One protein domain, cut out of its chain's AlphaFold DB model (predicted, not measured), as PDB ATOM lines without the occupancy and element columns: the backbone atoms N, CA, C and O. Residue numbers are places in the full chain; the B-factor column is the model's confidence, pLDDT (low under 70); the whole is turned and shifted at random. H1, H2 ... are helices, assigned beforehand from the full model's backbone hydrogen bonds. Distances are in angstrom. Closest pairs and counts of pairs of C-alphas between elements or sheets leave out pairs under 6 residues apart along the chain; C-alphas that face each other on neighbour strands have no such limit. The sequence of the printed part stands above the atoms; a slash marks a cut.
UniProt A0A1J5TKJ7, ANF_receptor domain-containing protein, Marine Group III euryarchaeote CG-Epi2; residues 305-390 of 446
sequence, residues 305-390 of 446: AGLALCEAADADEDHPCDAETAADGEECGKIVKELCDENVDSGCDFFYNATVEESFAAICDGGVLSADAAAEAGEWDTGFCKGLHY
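AT A GLANCE: This is residues 305 to 390 of the 446 residues of the protein "ANF_receptor domain-containing protein" of Marine Group III euryarchaeote CG-Epi2 (UniProt A0A1J5TKJ7). One long helix, H2, stands near the middle, with H5 packed side by side on it and H1 set more loosely along another side across a gap. At the end of H2 the chain turns into the short helix H3, which leads through a loop to the very short H4. From H4, residues 364 to 378, with no named element, loop round to H5. The printed part has 86 residues, 49 of them in five named helices in the order H1 H2 H3 H4 H5, with no named strand; the class is all helix. It is compact, with a radius of gyration of the C-alphas of 12.4 A and spans of 33 by 28 by 19 A.

HOW THE PARTS SIT: H2, residues 326 to 342, touches H5, residues 379 to 388; their closest C-alphas, those of Gly 333 and Gly 387, are 4.0 A apart. These two run the same way at a shallow tilt of 27 degrees. H1, residues 305 to 315, is close to H2 but not clearly touching, with the C-alphas of Gly 306 and Leu 339 closest at 7.1 A; they run opposite ways at a shallow tilt of 26 degrees. H3, residues 346 to 352, is close to H2 but not clearly touching, at a steep tilt of 56 degrees, with the C-alphas of Cys 340 and Cys 348 closest at 5.6 A. H3 touches H4, residues 360 to 363, where the C-alphas of Phe 351 and Phe 360 are closest at 4.9 A. H1 and H5 are apart, and H3 and H5 are only just apart, their closest C-alphas being 8.0 A from each other. In H1 and H2 every O i to N i+4 pair is within hydrogen-bond range; in H5 5 of 6 are, and in H3 1 of 3, beside 4 of 4 O i to N i+3 pairs, while H4 is too short for an O i to N i+4 pair.

IN THESE COORDINATES: H2 is 24.5 A long, from C-alpha 326 at (32.645, 101.278, 4.800) to C-alpha 342 at (21.923, 82.104, -6.065). H1 begins at C-alpha 305, (31.251, 81.996, -10.183), and is 15.2 A long. H3 measures 10.6 A, H4 4.9 A and H5 14.8 A, ending at C-alpha 388, (25.660, 90.632, 3.856). Residues 364 to 365 pair antiparallel with residues 368 to 369.

THE WHOLE: The C-alphas of Ala 315 and Ala 371 are the two farthest apart, at 33.6 A. The printed part has no cut. The link from H4 to H5 is long, with 15 residues, and the link from H2 to H3 is tight. The mean pLDDT of the printed part is 73.7; 33 residues are under 70, among them 310 to 317, 352 to 363 and 371 to 377.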
ATOM      1  N   ALA A 305      31.729  80.637 -10.436       72.31
ATOM      2  CA  ALA A 305      31.251  81.996 -10.183       72.31
ATOM      3  C   ALA A 305      31.898  82.636  -8.944       72.31
ATOM      4  O   ALA A 305      32.145  83.838  -8.948       72.31
ATOM      5  N   GLY A 306      32.159  81.846  -7.901       70.31
ATOM      6  CA  GLY A 306      32.852  82.302  -6.702       70.31
ATOM      7  C   GLY A 306      34.356  82.460  -6.912       70.31
ATOM      8  O   GLY A 306      34.909  83.476  -6.518       70.31
ATOM      9  N   LEU A 307      34.993  81.543  -7.643       69.44
ATOM     10  CA  LEU A 307      36.393  81.683  -8.055       69.44
ATOM     11  C   LEU A 307      36.603  82.952  -8.894       69.44
ATOM     12  O   LEU A 307      37.518  83.725  -8.635       69.44
ATOM     13  N   ALA A 308      35.688  83.242  -9.827       74.88
ATOM     14  CA  ALA A 308      35.729  84.476 -10.613       74.88
ATOM     15  C   ALA A 308      35.533  85.757  -9.777       74.88
ATOM     16  O   ALA A 308      35.923  86.832 -10.230       74.88
ATOM     17  N   LEU A 309      34.906  85.672  -8.597       72.38
ATOM     18  CA  LEU A 309      34.774  86.805  -7.680       72.38
ATOM     19  C   LEU A 309      36.119  87.135  -7.025       72.38
ATOM     20  O   LEU A 309      36.472  88.307  -6.940       72.38
ATOM     21  N   CYS A 310      36.864  86.112  -6.614       68.69
ATOM     22  CA  CYS A 310      38.197  86.266  -6.037       68.69
ATOM     23  C   CYS A 310      39.217  86.705  -7.096       68.69
ATOM     24  O   CYS A 310      39.921  87.683  -6.901       68.69
ATOM     25  N   GLU A 311      39.184  86.114  -8.298       67.50
ATOM     26  CA  GLU A 311      40.017  86.581  -9.419       67.50
ATOM     27  C   GLU A 311      39.732  88.047  -9.805       67.50
ATOM     28  O   GLU A 311      40.613  88.749 -10.299       67.50
ATOM     29  N   ALA A 312      38.484  88.508  -9.647       67.06
ATOM     30  CA  ALA A 312      38.099  89.887  -9.941       67.06
ATOM     31  C   ALA A 312      38.530  90.879  -8.854       67.06
ATOM     32  O   ALA A 312      38.772  92.034  -9.199       67.06
ATOM     33  N   ALA A 313      38.619  90.432  -7.600       62.25
ATOM     34  CA  ALA A 313      39.285  91.157  -6.524       62.25
ATOM     35  C   ALA A 313      40.768  91.342  -6.891       62.25
ATOM     36  O   ALA A 313      41.166  92.434  -7.289       62.25
ATOM     37  N   ASP A 314      41.516  90.244  -7.023       60.09
ATOM     38  CA  ASP A 314      42.968  90.274  -7.266       60.09
ATOM     39  C   ASP A 314      43.403  91.045  -8.530       60.09
ATOM     40  O   ASP A 314      44.530  91.542  -8.631       60.09
ATOM     41  N   ALA A 315      42.539  91.121  -9.549       64.00
ATOM     42  CA  ALA A 315      42.855  91.743 -10.833       64.00
ATOM     43  C   ALA A 315      42.491  93.237 -10.940       64.00
ATOM     44  O   ALA A 315      42.945  93.891 -11.892       64.00
ATOM     45  N   ASP A 316      41.662  93.778 -10.044       68.12
ATOM     46  CA  ASP A 316      41.145  95.148 -10.128       68.12
ATOM     47  C   ASP A 316      41.293  95.876  -8.783       68.12
ATOM     48  O   ASP A 316      40.465  95.734  -7.895       68.12
ATOM     49  N   GLU A 317      42.314  96.735  -8.663       62.81
ATOM     50  CA  GLU A 317      42.568  97.558  -7.460       62.81
ATOM     51  C   GLU A 317      41.382  98.480  -7.078       62.81
ATOM     52  O   GLU A 317      41.361  99.036  -5.980       62.81
ATOM     53  N   ASP A 318      40.412  98.688  -7.980       71.62
ATOM     54  CA  ASP A 318      39.180  99.441  -7.721       71.62
ATOM     55  C   ASP A 318      37.980  98.521  -7.368       71.62
ATOM     56  O   ASP A 318      36.844  99.003  -7.254       71.62
ATOM     57  N   HIS A 319      38.191  97.207  -7.205       78.75
ATOM     58  CA  HIS A 319      37.150  96.264  -6.807       78.75
ATOM     59  C   HIS A 319      36.694  96.554  -5.364       78.75
ATOM     60  O   HIS A 319      37.515  96.756  -4.468       78.75
ATOM     61  N   PRO A 320      35.377  96.575  -5.077       74.69
ATOM     62  CA  PRO A 320      34.867  96.950  -3.756       74.69
ATOM     63  C   PRO A 320      35.317  96.015  -2.618       74.69
ATOM     64  O   PRO A 320      35.236  96.404  -1.452       74.69
ATOM     65  N   CYS A 321      35.776  94.801  -2.938       79.25
ATOM     66  CA  CYS A 321      36.327  93.873  -1.949       79.25
ATOM     67  C   CYS A 321      37.781  94.172  -1.542       79.25
ATOM     68  O   CYS A 321      38.198  93.686  -0.500       79.25
ATOM     69  N   ASP A 322      38.483  95.042  -2.274       70.06
ATOM     70  CA  ASP A 322      39.921  95.316  -2.094       70.06
ATOM     71  C   ASP A 322      40.170  96.722  -1.528       70.06
ATOM     72  O   ASP A 322      41.281  97.099  -1.152       70.06
ATOM     73  N   ALA A 323      39.116  97.535  -1.472       76.44
ATOM     74  CA  ALA A 323      39.147  98.883  -0.925       76.44
ATOM     75  C   ALA A 323      38.901  98.889   0.594       76.44
ATOM     76  O   ALA A 323      38.348  97.958   1.154       76.44
ATOM     77  N   GLU A 324      39.246  99.981   1.285       77.50
ATOM     78  CA  GLU A 324      39.225 100.029   2.761       77.50
ATOM     79  C   GLU A 324      38.032 100.803   3.366       77.50
ATOM     80  O   GLU A 324      37.989 101.050   4.576       77.50
ATOM     81  N   THR A 325      37.060 101.266   2.567       85.50
ATOM     82  CA  THR A 325      35.970 102.105   3.101       85.50
ATOM     83  C   THR A 325      34.727 101.311   3.492       85.50
ATOM     84  O   THR A 325      34.402 100.276   2.918       85.50
ATOM     85  N   ALA A 326      33.937 101.857   4.423       84.25
ATOM     86  CA  ALA A 326      32.645 101.278   4.800       84.25
ATOM     87  C   ALA A 326      31.639 101.170   3.639       84.25
ATOM     88  O   ALA A 326      30.702 100.379   3.721       84.25
ATOM     89  N   ALA A 327      31.760 102.009   2.605       86.00
ATOM     90  CA  ALA A 327      30.869 101.946   1.449       86.00
ATOM     91  C   ALA A 327      31.240 100.773   0.538       86.00
ATOM     92  O   ALA A 327      30.346 100.056   0.093       86.00
ATOM     93  N   ASP A 328      32.541 100.565   0.343       84.31
ATOM     94  CA  ASP A 328      33.081  99.490  -0.487       84.31
ATOM     95  C   ASP A 328      32.829  98.135   0.178       84.31
ATOM     96  O   ASP A 328      32.282  97.235  -0.453       84.31
ATOM     97  N   GLY A 329      33.031  98.042   1.499       81.69
ATOM     98  CA  GLY A 329      32.653  96.856   2.266       81.69
ATOM     99  C   GLY A 329      31.168  96.522   2.118       81.69
ATOM    100  O   GLY A 329      30.809  95.376   1.867       81.69
ATOM    101  N   GLU A 330      30.272  97.515   2.185       89.06
ATOM    102  CA  GLU A 330      28.831  97.277   1.985       89.06
ATOM    103  C   GLU A 330      28.494  96.798   0.563       89.06
ATOM    104  O   GLU A 330      27.514  96.074   0.373       89.06
ATOM    105  N   GLU A 331      29.266  97.208  -0.440       86.62
ATOM    106  CA  GLU A 331      29.116  96.749  -1.819       86.62
ATOM    107  C   GLU A 331      29.651  95.323  -1.993       86.62
ATOM    108  O   GLU A 331      28.914  94.469  -2.485       86.62
ATOM    109  N   CYS A 332      30.841  95.022  -1.467       84.38
ATOM    110  CA  CYS A 332      31.406  93.674  -1.453       84.38
ATOM    111  C   CYS A 332      30.481  92.670  -0.740       84.38
ATOM    112  O   CYS A 332      30.140  91.622  -1.290       84.38
ATOM    113  N   GLY A 333      29.947  93.028   0.434       85.06
ATOM    114  CA  GLY A 333      29.015  92.170   1.173       85.06
ATOM    115  C   GLY A 333      27.708  91.890   0.418       85.06
ATOM    116  O   GLY A 333      27.101  90.838   0.611       85.06
ATOM    117  N   LYS A 334      27.263  92.792  -0.469       88.62
ATOM    118  CA  LYS A 334      26.106  92.537  -1.351       88.62
ATOM    119  C   LYS A 334      26.447  91.564  -2.471       88.62
ATOM    120  O   LYS A 334      25.599  90.740  -2.794       88.62
ATOM    121  N   ILE A 335      27.652  91.654  -3.032       85.75
ATOM    122  CA  ILE A 335      28.119  90.748  -4.088       85.75
ATOM    123  C   ILE A 335      28.196  89.315  -3.548       85.75
ATOM    124  O   ILE A 335      27.602  88.411  -4.131       85.75
ATOM    125  N   VAL A 336      28.822  89.127  -2.380       83.94
ATOM    126  CA  VAL A 336      28.878  87.824  -1.692       83.94
ATOM    127  C   VAL A 336      27.473  87.314  -1.370       83.94
ATOM    128  O   VAL A 336      27.164  86.142  -1.582       83.94
ATOM    129  N   LYS A 337      26.579  88.204  -0.920       84.62
ATOM    130  CA  LYS A 337      25.187  87.839  -0.660       84.62
ATOM    131  C   LYS A 337      24.452  87.350  -1.903       84.62
ATOM    132  O   LYS A 337      23.730  86.362  -1.824       84.62
ATOM    133  N   GLU A 338      24.573  88.059  -3.017       85.75
ATOM    134  CA  GLU A 338      23.911  87.688  -4.268       85.75
ATOM    135  C   GLU A 338      24.445  86.344  -4.779       85.75
ATOM    136  O   GLU A 338      23.654  85.459  -5.102       85.75
ATOM    137  N   LEU A 339      25.766  86.138  -4.721       83.44
ATOM    138  CA  LEU A 339      26.402  84.864  -5.056       83.44
ATOM    139  C   LEU A 339      25.831  83.706  -4.222       83.44
ATOM    140  O   LEU A 339      25.425  82.690  -4.788       83.44
ATOM    141  N   CYS A 340      25.765  83.865  -2.899       82.62
ATOM    142  CA  CYS A 340      25.319  82.818  -1.978       82.62
ATOM    143  C   CYS A 340      23.796  82.625  -1.908       82.62
ATOM    144  O   CYS A 340      23.332  81.551  -1.533       82.62
ATOM    145  N   ASP A 341      22.997  83.631  -2.275       83.75
ATOM    146  CA  ASP A 341      21.548  83.468  -2.451       83.75
ATOM    147  C   ASP A 341      21.235  82.674  -3.742       83.75
ATOM    148  O   ASP A 341      20.202  81.998  -3.821       83.75
ATOM    149  N   GLU A 342      22.106  82.749  -4.757       81.75
ATOM    150  CA  GLU A 342      21.923  82.104  -6.065       81.75
ATOM    151  C   GLU A 342      22.610  80.736  -6.201       81.75
ATOM    152  O   GLU A 342      22.187  79.923  -7.032       81.75
ATOM    153  N   ASN A 343      23.625  80.451  -5.380       75.19
ATOM    154  CA  ASN A 343      24.448  79.242  -5.464       75.19
ATOM    155  C   ASN A 343      24.537  78.507  -4.119       75.19
ATOM    156  O   ASN A 343      24.425  79.098  -3.053       75.19
ATOM    157  N   VAL A 344      24.756  77.190  -4.176       74.44
ATOM    158  CA  VAL A 344      25.093  76.374  -3.000       74.44
ATOM    159  C   VAL A 344      26.584  76.069  -3.086       74.44
ATOM    160  O   VAL A 344      26.975  75.167  -3.825       74.44
ATOM    161  N   ASP A 345      27.389  76.855  -2.375       71.94
ATOM    162  CA  ASP A 345      28.855  76.792  -2.358       71.94
ATOM    163  C   ASP A 345      29.346  76.607  -0.914       71.94
ATOM    164  O   ASP A 345      28.765  77.194   0.002       71.94
ATOM    165  N   SER A 346      30.386  75.800  -0.695       67.62
ATOM    166  CA  SER A 346      30.960  75.566   0.638       67.62
ATOM    167  C   SER A 346      31.476  76.849   1.292       67.62
ATOM    168  O   SER A 346      31.370  76.981   2.509       67.62
ATOM    169  N   GLY A 347      31.916  77.835   0.504       69.06
ATOM    170  CA  GLY A 347      32.303  79.154   1.015       69.06
ATOM    171  C   GLY A 347      31.164  79.940   1.650       69.06
ATOM    172  O   GLY A 347      31.374  80.753   2.546       69.06
ATOM    173  N   CYS A 348      29.922  79.679   1.241       79.81
ATOM    174  CA  CYS A 348      28.761  80.381   1.780       79.81
ATOM    175  C   CYS A 348      28.443  79.976   3.226       79.81
ATOM    176  O   CYS A 348      27.862  80.771   3.969       79.81
ATOM    177  N   ASP A 349      28.848  78.778   3.660       73.44
ATOM    178  CA  ASP A 349      28.638  78.345   5.044       73.44
ATOM    179  C   ASP A 349      29.436  79.214   6.027       73.44
ATOM    180  O   ASP A 349      28.910  79.562   7.085       73.44
ATOM    181  N   PHE A 350      30.632  79.676   5.651       69.38
ATOM    182  CA  PHE A 350      31.423  80.623   6.445       69.38
ATOM    183  C   PHE A 350      30.682  81.952   6.701       69.38
ATOM    184  O   PHE A 350      30.761  82.520   7.794       69.38
ATOM    185  N   PHE A 351      29.889  82.429   5.734       73.88
ATOM    186  CA  PHE A 351      29.159  83.698   5.846       73.88
ATOM    187  C   PHE A 351      27.790  83.584   6.529       73.88
ATOM    188  O   PHE A 351      27.315  84.573   7.094       73.88
ATOM    189  N   TYR A 352      27.141  82.414   6.490       69.44
ATOM    190  CA  TYR A 352      25.743  82.256   6.925       69.44
ATOM    191  C   TYR A 352      25.518  81.253   8.058       69.44
ATOM    192  O   TYR A 352      24.453  81.281   8.690       69.44
ATOM    193  N   ASN A 353      26.483  80.384   8.360       69.06
ATOM    194  CA  ASN A 353      26.301  79.337   9.352       69.06
ATOM    195  C   ASN A 353      26.801  79.742  10.746       69.06
ATOM    196  O   ASN A 353      27.927  79.457  11.136       69.06
ATOM    197  N   ALA A 354      25.900  80.300  11.556       57.56
ATOM    198  CA  ALA A 354      26.188  80.713  12.933       57.56
ATOM    199  C   ALA A 354      26.541  79.563  13.911       57.56
ATOM    200  O   ALA A 354      26.742  79.826  15.096       57.56
ATOM    201  N   THR A 355      26.556  78.293  13.473       55.53
ATOM    202  CA  THR A 355      27.067  77.172  14.291       55.53
ATOM    203  C   THR A 355      28.553  76.889  14.085       55.53
ATOM    204  O   THR A 355      29.101  76.083  14.830       55.53
ATOM    205  N   VAL A 356      29.182  77.520  13.091       56.16
ATOM    206  CA  VAL A 356      30.637  77.523  12.916       56.16
ATOM    207  C   VAL A 356      31.200  78.629  13.813       56.16
ATOM    208  O   VAL A 356      30.785  79.789  13.702       56.16
ATOM    209  N   GLU A 357      32.059  78.249  14.761       51.69
ATOM    210  CA  GLU A 357      32.760  79.185  15.652       51.69
ATOM    211  C   GLU A 357      33.589  80.148  14.780       51.69
ATOM    212  O   GLU A 357      34.125  79.726  13.763       51.69
ATOM    213  N   GLU A 358      33.576  81.448  15.092       55.09
ATOM    214  CA  GLU A 358      34.241  82.516  14.305       55.09
ATOM    215  C   GLU A 358      33.707  82.780  12.883       55.09
ATOM    216  O   GLU A 358      34.214  83.651  12.180       55.09
ATOM    217  N   SER A 359      32.610  82.136  12.471       60.62
ATOM    218  CA  SER A 359      31.936  82.499  11.217       60.62
ATOM    219  C   SER A 359      31.507  83.970  11.182       60.62
ATOM    220  O   SER A 359      31.065  84.547  12.185       60.62
ATOM    221  N   PHE A 360      31.490  84.558   9.982       64.88
ATOM    222  CA  PHE A 360      30.953  85.906   9.778       64.88
ATOM    223  C   PHE A 360      29.487  86.016  10.222       64.88
ATOM    224  O   PHE A 360      29.057  87.081  10.653       64.88
ATOM    225  N   ALA A 361      28.715  84.925  10.201       61.03
ATOM    226  CA  ALA A 361      27.354  84.889  10.739       61.03
ATOM    227  C   ALA A 361      27.293  85.032  12.270       61.03
ATOM    228  O   ALA A 361      26.355  85.637  12.794       61.03
ATOM    229  N   ALA A 362      28.268  84.473  12.990       62.47
ATOM    230  CA  ALA A 362      28.390  84.624  14.438       62.47
ATOM    231  C   ALA A 362      28.916  86.020  14.824       62.47
ATOM    232  O   ALA A 362      28.559  86.552  15.879       62.47
ATOM    233  N   ILE A 363      29.722  86.628  13.948       69.19
ATOM    234  CA  ILE A 363      30.337  87.943  14.147       69.19
ATOM    235  C   ILE A 363      29.411  89.094  13.707       69.19
ATOM    236  O   ILE A 363      29.355  90.116  14.388       69.19
ATOM    237  N   CYS A 364      28.642  88.944  12.626       71.81
ATOM    238  CA  CYS A 364      27.697  89.932  12.095       71.81
ATOM    239  C   CYS A 364      26.242  89.586  12.480       71.81
ATOM    240  O   CYS A 364      25.508  88.972  11.699       71.81
ATOM    241  N   ASP A 365      25.770  90.056  13.640       71.12
ATOM    242  CA  ASP A 365      24.367  89.905  14.052       71.12
ATOM    243  C   ASP A 365      23.508  91.066  13.527       71.12
ATOM    244  O   ASP A 365      23.688  92.234  13.887       71.12
ATOM    245  N   GLY A 366      22.557  90.758  12.641       68.25
ATOM    246  CA  GLY A 366      21.615  91.742  12.097       68.25
ATOM    247  C   GLY A 366      22.276  92.904  11.345       68.25
ATOM    248  O   GLY A 366      21.767  94.028  11.384       68.25
ATOM    249  N   GLY A 367      23.412  92.648  10.686       69.06
ATOM    250  CA  GLY A 367      24.186  93.647   9.944       69.06
ATOM    251  C   GLY A 367      25.084  94.533  10.812       69.06
ATOM    252  O   GLY A 367      25.480  95.616  10.376       69.06
ATOM    253  N   VAL A 368      25.381  94.107  12.042       76.25
ATOM    254  CA  VAL A 368      26.268  94.806  12.977       76.25
ATOM    255  C   VAL A 368      27.284  93.819  13.548       76.25
ATOM    256  O   VAL A 368      26.913  92.720  13.950       76.25
ATOM    257  N   LEU A 369      28.550  94.232  13.606       75.31
ATOM    258  CA  LEU A 369      29.613  93.467  14.256       75.31
ATOM    259  C   LEU A 369      29.318  93.254  15.748       75.31
ATOM    260  O   LEU A 369      28.789  94.141  16.431       75.31
ATOM    261  N   SER A 370      29.705  92.091  16.265       73.31
ATOM    262  CA  SER A 370      29.696  91.782  17.690       73.31
ATOM    263  C   SER A 370      30.573  92.778  18.459       73.31
ATOM    264  O   SER A 370      31.452  93.435  17.902       73.31
ATOM    265  N   ALA A 371      30.322  92.936  19.761       69.94
ATOM    266  CA  ALA A 371      31.055  93.913  20.568       69.94
ATOM    267  C   ALA A 371      32.560  93.612  20.658       69.94
ATOM    268  O   ALA A 371      33.344  94.552  20.778       69.94
ATOM    269  N   ASP A 372      32.926  92.331  20.599       66.38
ATOM    270  CA  ASP A 372      34.312  91.875  20.661       66.38
ATOM    271  C   ASP A 372      35.004  92.097  19.304       66.38
ATOM    272  O   ASP A 372      36.052  92.734  19.263       66.38
ATOM    273  N   ALA A 373      34.354  91.755  18.183       64.19
ATOM    274  CA  ALA A 373      34.899  91.998  16.842       64.19
ATOM    275  C   ALA A 373      34.978  93.491  16.477       64.19
ATOM    276  O   ALA A 373      35.927  93.947  15.848       64.19
ATOM    277  N   ALA A 374      34.017  94.306  16.924       66.31
ATOM    278  CA  ALA A 374      34.012  95.748  16.666       66.31
ATOM    279  C   ALA A 374      35.181  96.506  17.330       66.31
ATOM    280  O   ALA A 374      35.391  97.681  17.021       66.31
ATOM    281  N   ALA A 375      35.902  95.888  18.274       64.50
ATOM    282  CA  ALA A 375      37.078  96.484  18.905       64.50
ATOM    283  C   ALA A 375      38.333  96.413  18.017       64.50
ATOM    284  O   ALA A 375      39.239  97.231  18.200       64.50
ATOM    285  N   GLU A 376      38.357  95.472  17.074       61.44
ATOM    286  CA  GLU A 376      39.510  95.143  16.225       61.44
ATOM    287  C   GLU A 376      39.227  95.397  14.734       61.44
ATOM    288  O   GLU A 376      40.154  95.602  13.958       61.44
ATOM    289  N   ALA A 377      37.950  95.497  14.359       67.12
ATOM    290  CA  ALA A 377      37.492  95.721  12.993       67.12
ATOM    291  C   ALA A 377      37.627  97.174  12.488       67.12
ATOM    292  O   ALA A 377      37.439  98.155  13.222       67.12
ATOM    293  N   GLY A 378      37.879  97.306  11.187       71.69
ATOM    294  CA  GLY A 378      37.917  98.552  10.433       71.69
ATOM    295  C   GLY A 378      36.542  99.059   9.972       71.69
ATOM    296  O   GLY A 378      35.479  98.470  10.200       71.69
ATOM    297  N   GLU A 379      36.545 100.218   9.302       79.69
ATOM    298  CA  GLU A 379      35.319 100.796   8.732       79.69
ATOM    299  C   GLU A 379      34.735  99.910   7.621       79.69
ATOM    300  O   GLU A 379      33.509  99.821   7.506       79.69
ATOM    301  N   TRP A 380      35.597  99.231   6.859       85.88
ATOM    302  CA  TRP A 380      35.221  98.287   5.810       85.88
ATOM    303  C   TRP A 380      34.411  97.101   6.344       85.88
ATOM    304  O   TRP A 380      33.294  96.888   5.876       85.88
ATOM    305  N   ASP A 381      34.871  96.428   7.403       80.00
ATOM    306  CA  ASP A 381      34.199  95.263   8.011       80.00
ATOM    307  C   ASP A 381      32.777  95.596   8.478       80.00
ATOM    308  O   ASP A 381      31.812  94.845   8.311       80.00
ATOM    309  N   THR A 382      32.622  96.806   9.024       80.69
ATOM    310  CA  THR A 382      31.321  97.336   9.438       80.69
ATOM    311  C   THR A 382      30.393  97.560   8.238       80.69
ATOM    312  O   THR A 382      29.168  97.457   8.365       80.69
ATOM    313  N   GLY A 383      30.950  97.934   7.087       83.06
ATOM    314  CA  GLY A 383      30.250  97.999   5.808       83.06
ATOM    315  C   GLY A 383      29.856  96.614   5.311       83.06
ATOM    316  O   GLY A 383      28.683  96.378   5.023       83.06
ATOM    317  N   PHE A 384      30.805  95.684   5.304       84.31
ATOM    318  CA  PHE A 384      30.639  94.316   4.825       84.31
ATOM    319  C   PHE A 384      29.519  93.564   5.544       84.31
ATOM    320  O   PHE A 384      28.599  93.065   4.887       84.31
ATOM    321  N   CYS A 385      29.464  93.626   6.881       82.50
ATOM    322  CA  CYS A 385      28.332  93.078   7.637       82.50
ATOM    323  C   CYS A 385      26.980  93.660   7.188       82.50
ATOM    324  O   CYS A 385      25.981  92.945   7.128       82.50
ATOM    325  N   LYS A 386      26.901  94.960   6.874       84.19
ATOM    326  CA  LYS A 386      25.642  95.568   6.402       84.19
ATOM    327  C   LYS A 386      25.264  95.076   5.010       84.19
ATOM    328  O   LYS A 386      24.076  94.897   4.749       84.19
ATOM    329  N   GLY A 387      26.252  94.867   4.141       84.94
ATOM    330  CA  GLY A 387      26.063  94.316   2.801       84.94
ATOM    331  C   GLY A 387      25.508  92.893   2.840       84.94
ATOM    332  O   GLY A 387      24.485  92.622   2.212       84.94
ATOM    333  N   LEU A 388      26.093  92.027   3.675       81.50
ATOM    334  CA  LEU A 388      25.660  90.632   3.856       81.50
ATOM    335  C   LEU A 388      24.226  90.482   4.383       81.50
ATOM    336  O   LEU A 388      23.569  89.469   4.143       81.50
ATOM    337  N   HIS A 389      23.726  91.491   5.096       77.56
ATOM    338  CA  HIS A 389      22.360  91.537   5.634       77.56
ATOM    339  C   HIS A 389      21.438  92.468   4.832       77.56
ATOM    340  O   HIS A 389      20.326  92.795   5.265       77.56
ATOM    341  N   TYR A 390      21.874  92.908   3.648       77.38
ATOM    342  CA  TYR A 390      21.074  93.761   2.785       77.38
ATOM    343  C   TYR A 390      19.831  93.017   2.285       77.38
ATOM    344  O   TYR A 390      19.899  91.916   1.743       77.38
TER     345      TYR A 390